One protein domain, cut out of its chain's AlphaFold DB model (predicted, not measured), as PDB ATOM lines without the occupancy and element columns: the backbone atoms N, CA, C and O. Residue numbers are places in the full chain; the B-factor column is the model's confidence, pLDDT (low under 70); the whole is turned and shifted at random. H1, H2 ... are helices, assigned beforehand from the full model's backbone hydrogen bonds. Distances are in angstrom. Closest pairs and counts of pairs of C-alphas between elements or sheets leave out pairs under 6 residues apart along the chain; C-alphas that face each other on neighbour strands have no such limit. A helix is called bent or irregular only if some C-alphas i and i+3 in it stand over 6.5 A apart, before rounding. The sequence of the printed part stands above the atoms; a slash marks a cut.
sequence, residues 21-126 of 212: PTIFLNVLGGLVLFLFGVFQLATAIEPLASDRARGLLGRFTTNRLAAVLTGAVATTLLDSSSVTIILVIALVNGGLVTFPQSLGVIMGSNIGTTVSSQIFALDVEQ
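What this domain is: This is residues 21 to 126 of the 212 residues of the protein "Na/Pi symporter" of Acidobacteria bacterium (UniProt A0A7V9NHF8). The long helix H1 runs on through the turn after it into H2 and H3, which make an open, loosely joined curve, and a helical hairpin of H4 and H5 lies over one side of that curve, with H4 packed between H1 and H5. Residues 21 to 34 of H1 stick out as one arm, and residues 117 to 126, mostly the end of H5, stick out as another. The printed part has 106 residues with five named helices, H1 to H5 in that order, and no named strand; its class is all helix. It is loose, with a radius of gyration of the C-alphas of 17.1 A, and spans 53 by 42 by 26 A.

How they stand to each other: H1, residues 21 to 48, touches H4, residues 81 to 93, with its residues 38 to 42 alone; the closest C-alphas, of Ala 42 and Ala 90, are 6.5 A apart. They run the same way at a steep tilt of 51 degrees. H4 and H5, residues 99 to 124, touch and form a hairpin, opposite ways at a tilt of 36 degrees, only just steep; the closest C-alphas, of Val 88 and Ser 102, are 6.1 A apart. H5 touches H4 with residues 99 to 106 alone and has a kink of 30 degrees near residue 110. H2, residues 51 to 60, is close to H1 but not clearly touching, about perpendicular at 86 degrees; the closest C-alphas, of Pro 47 and Ala 53, are 7.5 A apart. H3, residues 64 to 78, and H5 are near each other, with 5 pairs of C-alphas within 10 A. H1 and H3 are apart, and so are H1 and H5. Every O i to N i+4 pair is within hydrogen-bond range in H3, against 22 of 24 in H1, 4 of 6 in H2, 8 of 9 in H4 and 21 of 22 in H5.

Where its parts are: H1 begins at C-alpha 21, (23.597, 4.050, 25.835), and is 41.3 A long; it is irregular, but only just, with C-alphas 44 and 47 6.7 A apart. H2 measures 14.9 A, H3 20.7 A and H4 19.1 A. H5, 37.3 A, ends at C-alpha 124, (-4.399, 42.251, 35.427).

The domain as a whole: The two C-alphas farthest apart, of Pro 21 and Thr 62, are 54.4 A apart. The printed part has no cut, and its four links are tight. Mean pLDDT of the printed part is 73.1; 44 residues are under 70, among them residues 48 to 64 and 120 to 126.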
ATOM      1  N   PRO A  21      22.239   3.525  25.689       92.38
ATOM      2  CA  PRO A  21      23.597   4.050  25.835       92.38
ATOM      3  C   PRO A  21      23.707   5.520  25.421       92.38
ATOM      4  O   PRO A  21      24.360   6.308  26.098       92.38
ATOM      5  N   THR A  22      23.031   5.910  24.337       89.50
ATOM      6  CA  THR A  22      23.034   7.290  23.835       89.50
ATOM      7  C   THR A  22      22.296   8.226  24.785       89.50
ATOM      8  O   THR A  22      22.775   9.322  25.056       89.50
ATOM      9  N   ILE A  23      21.163   7.785  25.342       93.06
ATOM     10  CA  ILE A  23      20.411   8.560  26.340       93.06
ATOM     11  C   ILE A  23      21.271   8.791  27.584       93.06
ATOM     12  O   ILE A  23      21.388   9.925  28.038       93.06
ATOM     13  N   PHE A  24      21.921   7.744  28.097       94.81
ATOM     14  CA  PHE A  24      22.807   7.859  29.253       94.81
ATOM     15  C   PHE A  24      23.962   8.834  28.993       94.81
ATOM     16  O   PHE A  24      24.223   9.711  29.814       94.81
ATOM     17  N   LEU A  25      24.616   8.729  27.833       94.94
ATOM     18  CA  LEU A  25      25.733   9.599  27.471       94.94
ATOM     19  C   LEU A  25      25.297  11.067  27.321       94.94
ATOM     20  O   LEU A  25      25.994  11.963  27.791       94.94
ATOM     21  N   ASN A  26      24.120  11.310  26.735       93.19
ATOM     22  CA  ASN A  26      23.552  12.651  26.586       93.19
ATOM     23  C   ASN A  26      23.177  13.272  27.938       93.19
ATOM     24  O   ASN A  26      23.494  14.434  28.187       93.19
ATOM     25  N   VAL A  27      22.537  12.502  28.826       95.31
ATOM     26  CA  VAL A  27      22.188  12.961  30.180       95.31
ATOM     27  C   VAL A  27      23.450  13.249  30.987       95.31
ATOM     28  O   VAL A  27      23.535  14.292  31.630       95.31
ATOM     29  N   LEU A  28      24.456  12.374  30.921       95.88
ATOM     30  CA  LEU A  28      25.723  12.569  31.619       95.88
ATOM     31  C   LEU A  28      26.467  13.806  31.098       95.88
ATOM     32  O   LEU A  28      26.949  14.608  31.894       95.88
ATOM     33  N   GLY A  29      26.508  14.004  29.778       95.31
ATOM     34  CA  GLY A  29      27.089  15.199  29.163       95.31
ATOM     35  C   GLY A  29      26.376  16.484  29.590       95.31
ATOM     36  O   GLY A  29      27.030  17.451  29.982       95.31
ATOM     37  N   GLY A  30      25.040  16.474  29.596       92.50
ATOM     38  CA  GLY A  30      24.230  17.587  30.090       92.50
ATOM     39  C   GLY A  30      24.457  17.875  31.575       92.50
ATOM     40  O   GLY A  30      24.602  19.032  31.959       92.50
ATOM     41  N   LEU A  31      24.567  16.834  32.405       90.19
ATOM     42  CA  LEU A  31      24.803  16.967  33.841       90.19
ATOM     43  C   LEU A  31      26.188  17.553  34.146       90.19
ATOM     44  O   LEU A  31      26.303  18.434  34.995       90.19
ATOM     45  N   VAL A  32      27.232  17.111  33.440       94.12
ATOM     46  CA  VAL A  32      28.591  17.656  33.597       94.12
ATOM     47  C   VAL A  32      28.631  19.136  33.207       94.12
ATOM     48  O   VAL A  32      29.156  19.950  33.967       94.12
ATOM     49  N   LEU A  33      28.034  19.503  32.067       92.88
ATOM     50  CA  LEU A  33      27.952  20.899  31.623       92.88
ATOM     51  C   LEU A  33      27.160  21.761  32.619       92.88
ATOM     52  O   LEU A  33      27.562  22.879  32.938       92.88
ATOM     53  N   PHE A  34      26.055  21.227  33.140       85.62
ATOM     54  CA  PHE A  34      25.213  21.896  34.124       85.62
ATOM     55  C   PHE A  34      25.967  22.167  35.433       85.62
ATOM     56  O   PHE A  34      26.001  23.306  35.899       85.62
ATOM     57  N   LEU A  35      26.628  21.155  36.004       85.06
ATOM     58  CA  LEU A  35      27.407  21.305  37.238       85.06
ATOM     59  C   LEU A  35      28.589  22.266  37.055       85.06
ATOM     60  O   LEU A  35      28.874  23.066  37.947       85.06
ATOM     61  N   PHE A  36      29.240  22.239  35.889       87.06
ATOM     62  CA  PHE A  36      30.272  23.211  35.537       87.06
ATOM     63  C   PHE A  36      29.720  24.645  35.496       87.06
ATOM     64  O   PHE A  36      30.349  25.565  36.019       87.06
ATOM     65  N   GLY A  37      28.518  24.839  34.944       83.62
ATOM     66  CA  GLY A  37      27.822  26.126  34.954       83.62
ATOM     67  C   GLY A  37      27.524  26.632  36.368       83.62
ATOM     68  O   GLY A  37      27.773  27.797  36.668       83.62
ATOM     69  N   VAL A  38      27.063  25.753  37.264       79.75
ATOM     70  CA  VAL A  38      26.820  26.097  38.678       79.75
ATOM     71  C   VAL A  38      28.119  26.490  39.387       79.75
ATOM     72  O   VAL A  38      28.134  27.465  40.137       79.75
ATOM     73  N   PHE A  39      29.224  25.789  39.119       81.62
ATOM     74  CA  PHE A  39      30.535  26.145  39.664       81.62
ATOM     75  C   PHE A  39      31.004  27.524  39.178       81.62
ATOM     76  O   PHE A  39      31.420  28.352  39.986       81.62
ATOM     77  N   GLN A  40      30.868  27.807  37.880       83.75
ATOM     78  CA  GLN A  40      31.197  29.117  37.310       83.75
ATOM     79  C   GLN A  40      30.312  30.245  37.852       83.75
ATOM     80  O   GLN A  40      30.779  31.368  38.026       83.75
ATOM     81  N   LEU A  41      29.043  29.965  38.145       76.50
ATOM     82  CA  LEU A  41      28.158  30.936  38.782       76.50
ATOM     83  C   LEU A  41      28.615  31.254  40.213       76.50
ATOM     84  O   LEU A  41      28.634  32.419  40.602       76.50
ATOM     85  N   ALA A  42      29.026  30.240  40.982       72.25
ATOM     86  CA  ALA A  42      29.525  30.432  42.341       72.25
ATOM     87  C   ALA A  42      30.791  31.309  42.372       72.25
ATOM     88  O   ALA A  42      30.859  32.262  43.149       72.25
ATOM     89  N   THR A  43      31.753  31.051  41.480       74.19
ATOM     90  CA  THR A  43      32.997  31.836  41.384       74.19
ATOM     91  C   THR A  43      32.767  33.249  40.841       74.19
ATOM     92  O   THR A  43      33.446  34.188  41.252       74.19
ATOM     93  N   ALA A  44      31.775  33.448  39.965       78.56
ATOM     94  CA  ALA A  44      31.408  34.773  39.457       78.56
ATOM     95  C   ALA A  44      30.756  35.676  40.521       78.56
ATOM     96  O   ALA A  44      30.874  36.901  40.448       78.56
ATOM     97  N   ILE A  45      30.074  35.090  41.511       69.25
ATOM     98  CA  ILE A  45      29.388  35.826  42.584       69.25
ATOM     99  C   ILE A  45      30.336  36.176  43.741       69.25
ATOM    100  O   ILE A  45      30.130  37.181  44.418       69.25
ATOM    101  N   GLU A  46      31.409  35.417  43.950       72.31
ATOM    102  CA  GLU A  46      32.408  35.655  45.001       72.31
ATOM    103  C   GLU A  46      32.949  37.112  45.054       72.31
ATOM    104  O   GLU A  46      32.877  37.744  46.115       72.31
ATOM    105  N   PRO A  47      33.381  37.745  43.940       71.81
ATOM    106  CA  PRO A  47      33.788  39.155  43.947       71.81
ATOM    107  C   PRO A  47      32.620  40.140  44.135       71.81
ATOM    108  O   PRO A  47      32.844  41.271  44.573       71.81
ATOM    109  N   LEU A  48      31.378  39.729  43.847       64.75
ATOM    110  CA  LEU A  48      30.157  40.499  44.120       64.75
ATOM    111  C   LEU A  48      29.709  40.410  45.589       64.75
ATOM    112  O   LEU A  48      28.805  41.132  45.996       64.75
ATOM    113  N   ALA A  49      30.326  39.558  46.405       61.53
ATOM    114  CA  ALA A  49      30.089  39.498  47.848       61.53
ATOM    115  C   ALA A  49      31.153  40.256  48.669       61.53
ATOM    116  O   ALA A  49      31.003  40.440  49.878       61.53
ATOM    117  N   SER A  50      32.212  40.731  48.005       68.00
ATOM    118  CA  SER A  50      33.304  41.531  48.571       68.00
ATOM    119  C   SER A  50      32.892  42.985  48.876       68.00
ATOM    120  O   SER A  50      31.889  43.501  48.378       68.00
ATOM    121  N   ASP A  51      33.725  43.704  49.635       64.75
ATOM    122  CA  ASP A  51      33.568  45.123  49.987       64.75
ATOM    123  C   ASP A  51      33.393  46.069  48.780       64.75
ATOM    124  O   ASP A  51      32.784  47.133  48.914       64.75
ATOM    125  N   ARG A  52      33.825  45.672  47.572       60.28
ATOM    126  CA  ARG A  52      33.546  46.428  46.334       60.28
ATOM    127  C   ARG A  52      32.068  46.425  45.940       60.28
ATOM    128  O   ARG A  52      31.576  47.428  45.421       60.28
ATOM    129  N   ALA A  53      31.340  45.346  46.205       57.34
ATOM    130  CA  ALA A  53      29.931  45.244  45.852       57.34
ATOM    131  C   ALA A  53      29.034  46.080  46.763       57.34
ATOM    132  O   ALA A  53      28.058  46.658  46.295       57.34
ATOM    133  N   ARG A  54      29.416  46.252  48.036       57.84
ATOM    134  CA  ARG A  54      28.756  47.197  48.954       57.84
ATOM    135  C   ARG A  54      28.779  48.632  48.406       57.84
ATOM    136  O   ARG A  54      27.783  49.343  48.514       57.84
ATOM    137  N   GLY A  55      29.870  49.028  47.742       64.62
ATOM    138  CA  GLY A  55      29.990  50.325  47.062       64.62
ATOM    139  C   GLY A  55      29.123  50.463  45.800       64.62
ATOM    140  O   GLY A  55      28.579  51.539  45.549       64.62
ATOM    141  N   LEU A  56      28.942  49.383  45.027       60.25
ATOM    142  CA  LEU A  56      28.039  49.367  43.867       60.25
ATOM    143  C   LEU A  56      26.561  49.329  44.283       60.25
ATOM    144  O   LEU A  56      25.762  50.086  43.733       60.25
ATOM    145  N   LEU A  57      26.192  48.523  45.283       54.25
ATOM    146  CA  LEU A  57      24.825  48.465  45.814       54.25
ATOM    147  C   LEU A  57      24.374  49.834  46.344       54.25
ATOM    148  O   LEU A  57      23.229  50.221  46.116       54.25
ATOM    149  N   GLY A  58      25.270  50.615  46.957       60.47
ATOM    150  CA  GLY A  58      24.974  51.988  47.384       60.47
ATOM    151  C   GLY A  58      24.591  52.942  46.240       60.47
ATOM    152  O   GLY A  58      23.832  53.882  46.465       60.47
ATOM    153  N   ARG A  59      25.060  52.687  45.010       58.62
ATOM    154  CA  ARG A  59      24.771  53.505  43.815       58.62
ATOM    155  C   ARG A  59      23.620  52.965  42.963       58.62
ATOM    156  O   ARG A  59      22.916  53.745  42.334       58.62
ATOM    157  N   PHE A  60      23.393  51.652  42.962       52.19
ATOM    158  CA  PHE A  60      22.262  51.034  42.258       52.19
ATOM    159  C   PHE A  60      20.944  51.135  43.043       52.19
ATOM    160  O   PHE A  60      19.883  51.291  42.441       52.19
ATOM    161  N   THR A  61      20.992  51.145  44.380       54.09
ATOM    162  CA  THR A  61      19.790  51.280  45.234       54.09
ATOM    163  C   THR A  61      19.141  52.668  45.138       54.09
ATOM    164  O   THR A  61      17.987  52.841  45.531       54.09
ATOM    165  N   THR A  62      19.834  53.668  44.582       59.62
ATOM    166  CA  THR A  62      19.262  55.005  44.355       59.62
ATOM    167  C   THR A  62      18.096  54.962  43.359       59.62
ATOM    168  O   THR A  62      17.191  55.787  43.450       59.62
ATOM    169  N   ASN A  63      18.061  53.968  42.460       63.47
ATOM    170  CA  ASN A  63      16.966  53.765  41.518       63.47
ATOM    171  C   ASN A  63      16.192  52.478  41.842       63.47
ATOM    172  O   ASN A  63      16.419  51.405  41.283       63.47
ATOM    173  N   ARG A  64      15.255  52.609  42.785       65.31
ATOM    174  CA  ARG A  64      14.424  51.520  43.322       65.31
ATOM    175  C   ARG A  64      13.612  50.798  42.229       65.31
ATOM    176  O   ARG A  64      13.417  49.593  42.322       65.31
ATOM    177  N   LEU A  65      13.222  51.506  41.163       70.38
ATOM    178  CA  LEU A  65      12.525  50.947  39.995       70.38
ATOM    179  C   LEU A  65      13.420  50.028  39.155       70.38
ATOM    180  O   LEU A  65      12.996  48.937  38.779       70.38
ATOM    181  N   ALA A  66      14.669  50.430  38.908       67.44
ATOM    182  CA  ALA A  66      15.633  49.588  38.203       67.44
ATOM    183  C   ALA A  66      15.968  48.328  39.017       67.44
ATOM    184  O   ALA A  66      16.014  47.233  38.464       67.44
ATOM    185  N   ALA A  67      16.126  48.453  40.339       60.72
ATOM    186  CA  ALA A  67      16.363  47.305  41.214       60.72
ATOM    187  C   ALA A  67      15.195  46.298  41.207       60.72
ATOM    188  O   ALA A  67      15.433  45.094  41.148       60.72
ATOM    189  N   VAL A  68      13.944  46.778  41.205       69.69
ATOM    190  CA  VAL A  68      12.747  45.923  41.127       69.69
ATOM    191  C   VAL A  68      12.627  45.237  39.767       69.69
ATOM    192  O   VAL A  68      12.403  44.035  39.734       69.69
ATOM    193  N   LEU A  69      12.830  45.948  38.651       69.94
ATOM    194  CA  LEU A  69      12.768  45.348  37.309       69.94
ATOM    195  C   LEU A  69      13.857  44.292  37.094       69.94
ATOM    196  O   LEU A  69      13.580  43.209  36.588       69.94
ATOM    197  N   THR A  70      15.089  44.585  37.512       65.88
ATOM    198  CA  THR A  70      16.208  43.644  37.355       65.88
ATOM    199  C   THR A  70      16.038  42.429  38.271       65.88
ATOM    200  O   THR A  70      16.322  41.309  37.856       65.88
ATOM    201  N   GLY A  71      15.527  42.634  39.493       61.78
ATOM    202  CA  GLY A  71      15.186  41.560  40.427       61.78
ATOM    203  C   GLY A  71      14.027  40.692  39.937       61.78
ATOM    204  O   GLY A  71      14.144  39.476  39.965       61.78
ATOM    205  N   ALA A  72      12.959  41.295  39.411       65.25
ATOM    206  CA  ALA A  72      11.824  40.573  38.842       65.25
ATOM    207  C   ALA A  72      12.251  39.704  37.652       65.25
ATOM    208  O   ALA A  72      11.950  38.517  37.629       65.25
ATOM    209  N   VAL A  73      13.033  40.255  36.716       66.12
ATOM    210  CA  VAL A  73      13.572  39.493  35.576       66.12
ATOM    211  C   VAL A  73      14.508  38.377  36.046       66.12
ATOM    212  O   VAL A  73      14.409  37.254  35.559       66.12
ATOM    213  N   ALA A  74      15.384  38.642  37.017       62.97
ATOM    214  CA  ALA A  74      16.268  37.619  37.570       62.97
ATOM    215  C   ALA A  74      15.490  36.492  38.273       62.97
ATOM    216  O   ALA A  74      15.823  35.324  38.092       62.97
ATOM    217  N   THR A  75      14.434  36.814  39.026       70.75
ATOM    218  CA  THR A  75      13.568  35.824  39.678       70.75
ATOM    219  C   THR A  75      12.789  35.007  38.654       70.75
ATOM    220  O   THR A  75      12.805  33.788  38.744       70.75
ATOM    221  N   THR A  76      12.192  35.629  37.635       65.56
ATOM    222  CA  THR A  76      11.467  34.905  36.576       65.56
ATOM    223  C   THR A  76      12.372  33.955  35.786       65.56
ATOM    224  O   THR A  76      11.910  32.918  35.324       65.56
ATOM    225  N   LEU A  77      13.660  34.277  35.635       65.19
ATOM    226  CA  LEU A  77      14.614  33.427  34.914       65.19
ATOM    227  C   LEU A  77      15.204  32.296  35.768       65.19
ATOM    228  O   LEU A  77      15.597  31.267  35.223       65.19
ATOM    229  N   LEU A  78      15.311  32.488  37.084       73.19
ATOM    230  CA  LEU A  78      15.939  31.530  38.001       73.19
ATOM    231  C   LEU A  78      14.929  30.631  38.731       73.19
ATOM    232  O   LEU A  78      15.339  29.661  39.371       73.19
ATOM    233  N   ASP A  79      13.633  30.925  38.629       68.56
ATOM    234  CA  ASP A  79      12.561  30.166  39.269       68.56
ATOM    235  C   ASP A  79      12.228  28.881  38.499       68.56
ATOM    236  O   ASP A  79      11.417  28.839  37.578       68.56
ATOM    237  N   SER A  80      12.880  27.790  38.885       70.25
ATOM    238  CA  SER A  80      12.391  26.442  38.615       70.25
ATOM    239  C   SER A  80      12.799  25.569  39.791       70.25
ATOM    240  O   SER A  80      13.928  25.653  40.277       70.25
ATOM    241  N   SER A  81      11.875  24.750  40.287       72.88
ATOM    242  CA  SER A  81      11.957  24.080  41.593       72.88
ATOM    243  C   SER A  81      13.251  23.285  41.839       72.88
ATOM    244  O   SER A  81      13.617  23.059  42.988       72.88
ATOM    245  N   SER A  82      13.982  22.893  40.789       76.56
ATOM    246  CA  SER A  82      15.299  22.246  40.888       76.56
ATOM    247  C   SER A  82      16.477  23.225  40.842       76.56
ATOM    248  O   SER A  82      17.448  23.046  41.578       76.56
ATOM    249  N   VAL A  83      16.405  24.278  40.022       76.12
ATOM    250  CA  VAL A  83      17.475  25.281  39.895       76.12
ATOM    251  C   VAL A  83      17.631  26.065  41.195       76.12
ATOM    252  O   VAL A  83      18.758  26.267  41.648       76.12
ATOM    253  N   THR A  84      16.522  26.413  41.854       77.50
ATOM    254  CA  THR A  84      16.536  27.145  43.129       77.50
ATOM    255  C   THR A  84      17.261  26.361  44.223       77.50
ATOM    256  O   THR A  84      18.100  26.909  44.934       77.50
ATOM    257  N   ILE A  85      16.996  25.056  44.332       80.88
ATOM    258  CA  ILE A  85      17.622  24.193  45.345       80.88
ATOM    259  C   ILE A  85      19.129  24.072  45.091       80.88
ATOM    260  O   ILE A  85      19.928  24.211  46.016       80.88
ATOM    261  N   ILE A  86      19.528  23.859  43.837       81.31
ATOM    262  CA  ILE A  86      20.935  23.689  43.453       81.31
ATOM    263  C   ILE A  86      21.726  24.982  43.682       81.31
ATOM    264  O   ILE A  86      22.827  24.944  44.234       81.31
ATOM    265  N   LEU A  87      21.143  26.131  43.334       80.88
ATOM    266  CA  LEU A  87      21.728  27.444  43.595       80.88
ATOM    267  C   LEU A  87      21.918  27.684  45.096       80.88
ATOM    268  O   LEU A  87      22.986  28.106  45.532       80.88
ATOM    269  N   VAL A  88      20.902  27.377  45.901       82.19
ATOM    270  CA  VAL A  88      20.969  27.534  47.354       82.19
ATOM    271  C   VAL A  88      22.065  26.651  47.962       82.19
ATOM    272  O   VAL A  88      22.824  27.127  48.805       82.19
ATOM    273  N   ILE A  89      22.211  25.402  47.508       80.62
ATOM    274  CA  ILE A  89      23.295  24.509  47.949       80.62
ATOM    275  C   ILE A  89      24.670  25.097  47.592       80.62
ATOM    276  O   ILE A  89      25.569  25.100  48.435       80.62
ATOM    277  N   ALA A  90      24.831  25.645  46.384       77.62
ATOM    278  CA  ALA A  90      26.077  26.279  45.956       77.62
ATOM    279  C   ALA A  90      26.435  27.504  46.819       77.62
ATOM    280  O   ALA A  90      27.587  27.664  47.223       77.62
ATOM    281  N   LEU A  91      25.443  28.328  47.169       73.31
ATOM    282  CA  LEU A  91      25.628  29.505  48.023       73.31
ATOM    283  C   LEU A  91      25.962  29.145  49.478       73.31
ATOM    284  O   LEU A  91      26.741  29.852  50.118       73.31
ATOM    285  N   VAL A  92      25.406  28.045  49.993       77.12
ATOM    286  CA  VAL A  92      25.749  27.528  51.326       77.12
ATOM    287  C   VAL A  92      27.180  27.000  51.352       77.12
ATOM    288  O   VAL A  92      27.923  27.299  52.284       77.12
ATOM    289  N   ASN A  93      27.592  26.269  50.312       72.19
ATOM    290  CA  ASN A  93      28.957  25.756  50.205       72.19
ATOM    291  C   ASN A  93      29.997  26.882  50.042       72.19
ATOM    292  O   ASN A  93      31.095  26.791  50.579       72.19
ATOM    293  N   GLY A  94      29.637  27.972  49.357       70.81
ATOM    294  CA  GLY A  94      30.472  29.173  49.229       70.81
ATOM    295  C   GLY A  94      30.490  30.084  50.465       70.81
ATOM    296  O   GLY A  94      31.089  31.152  50.417       70.81
ATOM    297  N   GLY A  95      29.807  29.716  51.559       66.25
ATOM    298  CA  GLY A  95      29.759  30.506  52.797       66.25
ATOM    299  C   GLY A  95      28.994  31.832  52.693       66.25
ATOM    300  O   GLY A  95      28.994  32.616  53.641       66.25
ATOM    301  N   LEU A  96      28.323  32.083  51.565       69.75
ATOM    302  CA  LEU A  96      27.558  33.305  51.296       69.75
ATOM    303  C   LEU A  96      26.236  33.335  52.071       69.75
ATOM    304  O   LEU A  96      25.753  34.401  52.450       69.75
ATOM    305  N   VAL A  97      25.643  32.158  52.283       72.50
ATOM    306  CA  VAL A  97      24.352  31.973  52.954       72.50
ATOM    307  C   VAL A  97      24.493  30.869  53.998       72.50
ATOM    308  O   VAL A  97      24.988  29.786  53.710       72.50
ATOM    309  N   THR A  98      24.050  31.114  55.230       77.25
ATOM    310  CA  THR A  98      24.089  30.089  56.288       77.25
ATOM    311  C   THR A  98      22.964  29.058  56.121       77.25
ATOM    312  O   THR A  98      21.913  29.363  55.561       77.25
ATOM    313  N   PHE A  99      23.136  27.841  56.650       76.44
ATOM    314  CA  PHE A  99      22.130  26.765  56.563       76.44
ATOM    315  C   PHE A  99      20.704  27.150  57.045       76.44
ATOM    316  O   PHE A  99      19.720  26.750  56.427       76.44
ATOM    317  N   PRO A 100      20.525  27.957  58.107       80.38
ATOM    318  CA  PRO A 100      19.192  28.442  58.478       80.38
ATOM    319  C   PRO A 100      18.628  29.473  57.486       80.38
ATOM    320  O   PRO A 100      17.420  29.527  57.266       80.38
ATOM    321  N   GLN A 101      19.489  30.297  56.880       75.56
ATOM    322  CA  GLN A 101      19.078  31.296  55.890       75.56
ATOM    323  C   GLN A 101      18.685  30.645  54.562       75.56
ATOM    324  O   GLN A 101      17.719  31.085  53.944       75.56
ATOM    325  N   SER A 102      19.366  29.578  54.146       77.81
ATOM    326  CA  SER A 102      19.018  28.832  52.934       77.81
ATOM    327  C   SER A 102      17.636  28.190  53.021       77.81
ATOM    328  O   SER A 102      16.864  28.276  52.069       77.81
ATOM    329  N   LEU A 103      17.276  27.630  54.180       79.31
ATOM    330  CA  LEU A 103      15.918  27.143  54.448       79.31
ATOM    331  C   LEU A 103      14.872  28.260  54.312       79.31
ATOM    332  O   LEU A 103      13.812  28.046  53.726       79.31
ATOM    333  N   GLY A 104      15.183  29.462  54.805       78.00
ATOM    334  CA  GLY A 104      14.332  30.643  54.647       78.00
ATOM    335  C   GLY A 104      14.163  31.081  53.188       78.00
ATOM    336  O   GLY A 104      13.057  31.434  52.791       78.00
ATOM    337  N   VAL A 105      15.224  31.010  52.377       75.06
ATOM    338  CA  VAL A 105      15.181  31.319  50.936       75.06
ATOM    339  C   VAL A 105      14.331  30.299  50.175       75.06
ATOM    340  O   VAL A 105      13.491  30.699  49.375       75.06
ATOM    341  N   ILE A 106      14.484  29.000  50.457       79.19
ATOM    342  CA  ILE A 106      13.692  27.936  49.814       79.19
ATOM    343  C   ILE A 106      12.201  28.099  50.147       79.19
ATOM    344  O   ILE A 106      11.360  28.126  49.250       79.19
ATOM    345  N   MET A 107      11.869  28.278  51.430       79.12
ATOM    346  CA  MET A 107      10.485  28.501  51.863       79.12
ATOM    347  C   MET A 107       9.911  29.816  51.321       79.12
ATOM    348  O   MET A 107       8.749  29.873  50.922       79.12
ATOM    349  N   GLY A 108      10.724  30.873  51.276       69.62
ATOM    350  CA  GLY A 108      10.349  32.176  50.734       69.62
ATOM    351  C   GLY A 108      10.100  32.155  49.229       69.62
ATOM    352  O   GLY A 108       9.165  32.808  48.780       69.62
ATOM    353  N   SER A 109      10.867  31.377  48.460       73.56
ATOM    354  CA  SER A 109      10.648  31.188  47.019       73.56
ATOM    355  C   SER A 109       9.283  30.554  46.753       73.56
ATOM    356  O   SER A 109       8.508  31.077  45.959       73.56
ATOM    357  N   ASN A 110       8.937  29.496  47.495       71.12
ATOM    358  CA  ASN A 110       7.662  28.789  47.334       71.12
ATOM    359  C   ASN A 110       6.441  29.649  47.722       71.12
ATOM    360  O   ASN A 110       5.370  29.528  47.132       71.12
ATOM    361  N   ILE A 111       6.582  30.540  48.708       75.88
ATOM    362  CA  ILE A 111       5.516  31.481  49.094       75.88
ATOM    363  C   ILE A 111       5.484  32.688  48.141       75.88
ATOM    364  O   ILE A 111       4.414  33.188  47.794       75.88
ATOM    365  N   GLY A 112       6.646  33.156  47.692       65.56
ATOM    366  CA  GLY A 112       6.808  34.328  46.836       65.56
ATOM    367  C   GLY A 112       6.232  34.146  45.436       65.56
ATOM    368  O   GLY A 112       5.658  35.094  44.899       65.56
ATOM    369  N   THR A 113       6.295  32.939  44.870       68.50
ATOM    370  CA  THR A 113       5.613  32.605  43.606       68.50
ATOM    371  C   THR A 113       4.092  32.668  43.754       68.50
ATOM    372  O   THR A 113       3.408  33.159  42.859       68.50
ATOM    373  N   THR A 114       3.565  32.291  44.923       71.94
ATOM    374  CA  THR A 114       2.134  32.405  45.251       71.94
ATOM    375  C   THR A 114       1.700  33.863  45.419       71.94
ATOM    376  O   THR A 114       0.637  34.264  44.957       71.94
ATOM    377  N   VAL A 115       2.519  34.691  46.066       70.12
ATOM    378  CA  VAL A 115       2.219  36.124  46.221       70.12
ATOM    379  C   VAL A 115       2.359  36.854  44.883       70.12
ATOM    380  O   VAL A 115       1.533  37.703  44.567       70.12
ATOM    381  N   SER A 116       3.348  36.495  44.064       69.50
ATOM    382  CA  SER A 116       3.521  37.069  42.725       69.50
ATOM    383  C   SER A 116       2.355  36.704  41.810       69.50
ATOM    384  O   SER A 116       1.829  37.584  41.137       69.50
ATOM    385  N   SER A 117       1.888  35.448  41.830       67.25
ATOM    386  CA  SER A 117       0.709  35.039  41.056       67.25
ATOM    387  C   SER A 117      -0.560  35.756  41.514       67.25
ATOM    388  O   SER A 117      -1.362  36.158  40.677       67.25
ATOM    389  N   GLN A 118      -0.715  36.007  42.818       71.06
ATOM    390  CA  GLN A 118      -1.820  36.810  43.352       71.06
ATOM    391  C   GLN A 118      -1.732  38.285  42.947       71.06
ATOM    392  O   GLN A 118      -2.756  38.884  42.634       71.06
ATOM    393  N   ILE A 119      -0.534  38.875  42.911       71.69
ATOM    394  CA  ILE A 119      -0.336  40.255  42.444       71.69
ATOM    395  C   ILE A 119      -0.650  40.356  40.949       71.69
ATOM    396  O   ILE A 119      -1.423  41.222  40.556       71.69
ATOM    397  N   PHE A 120      -0.141  39.439  40.120       67.31
ATOM    398  CA  PHE A 120      -0.501  39.391  38.701       67.31
ATOM    399  C   PHE A 120      -2.003  39.148  38.494       67.31
ATOM    400  O   PHE A 120      -2.589  39.741  37.595       67.31
ATOM    401  N   ALA A 121      -2.650  38.340  39.335       63.34
ATOM    402  CA  ALA A 121      -4.093  38.125  39.264       63.34
ATOM    403  C   ALA A 121      -4.898  39.389  39.620       63.34
ATOM    404  O   ALA A 121      -5.859  39.702  38.926       63.34
ATOM    405  N   LEU A 122      -4.492  40.140  40.650       63.09
ATOM    406  CA  LEU A 122      -5.204  41.337  41.117       63.09
ATOM    407  C   LEU A 122      -4.940  42.583  40.252       63.09
ATOM    408  O   LEU A 122      -5.835  43.412  40.101       63.09
ATOM    409  N   ASP A 123      -3.750  42.723  39.657       59.69
ATOM    410  CA  ASP A 123      -3.408  43.879  38.810       59.69
ATOM    411  C   ASP A 123      -3.817  43.711  37.338       59.69
ATOM    412  O   ASP A 123      -3.995  44.711  36.644       59.69
ATOM    413  N   VAL A 124      -4.005  42.485  36.833       54.69
ATOM    414  CA  VAL A 124      -4.399  42.251  35.427       54.69
ATOM    415  C   VAL A 124      -5.922  42.276  35.240       54.69
ATOM    416  O   VAL A 124      -6.396  42.561  34.141       54.69
ATOM    417  N   GLU A 125      -6.711  42.092  36.301       54.97
ATOM    418  CA  GLU A 125      -8.181  42.118  36.232       54.97
ATOM    419  C   GLU A 125      -8.740  43.510  35.868       54.97
ATOM    420  O   GLU A 125      -9.785  43.613  35.231       54.97
ATOM    421  N   GLN A 126      -7.998  44.589  36.156       52.81
ATOM    422  CA  GLN A 126      -8.343  45.960  35.739       52.81
ATOM    423  C   GLN A 126      -7.889  46.327  34.311       52.81
ATOM    424  O   GLN A 126      -8.424  47.270  33.728       52.81
TER     425      GLN A 126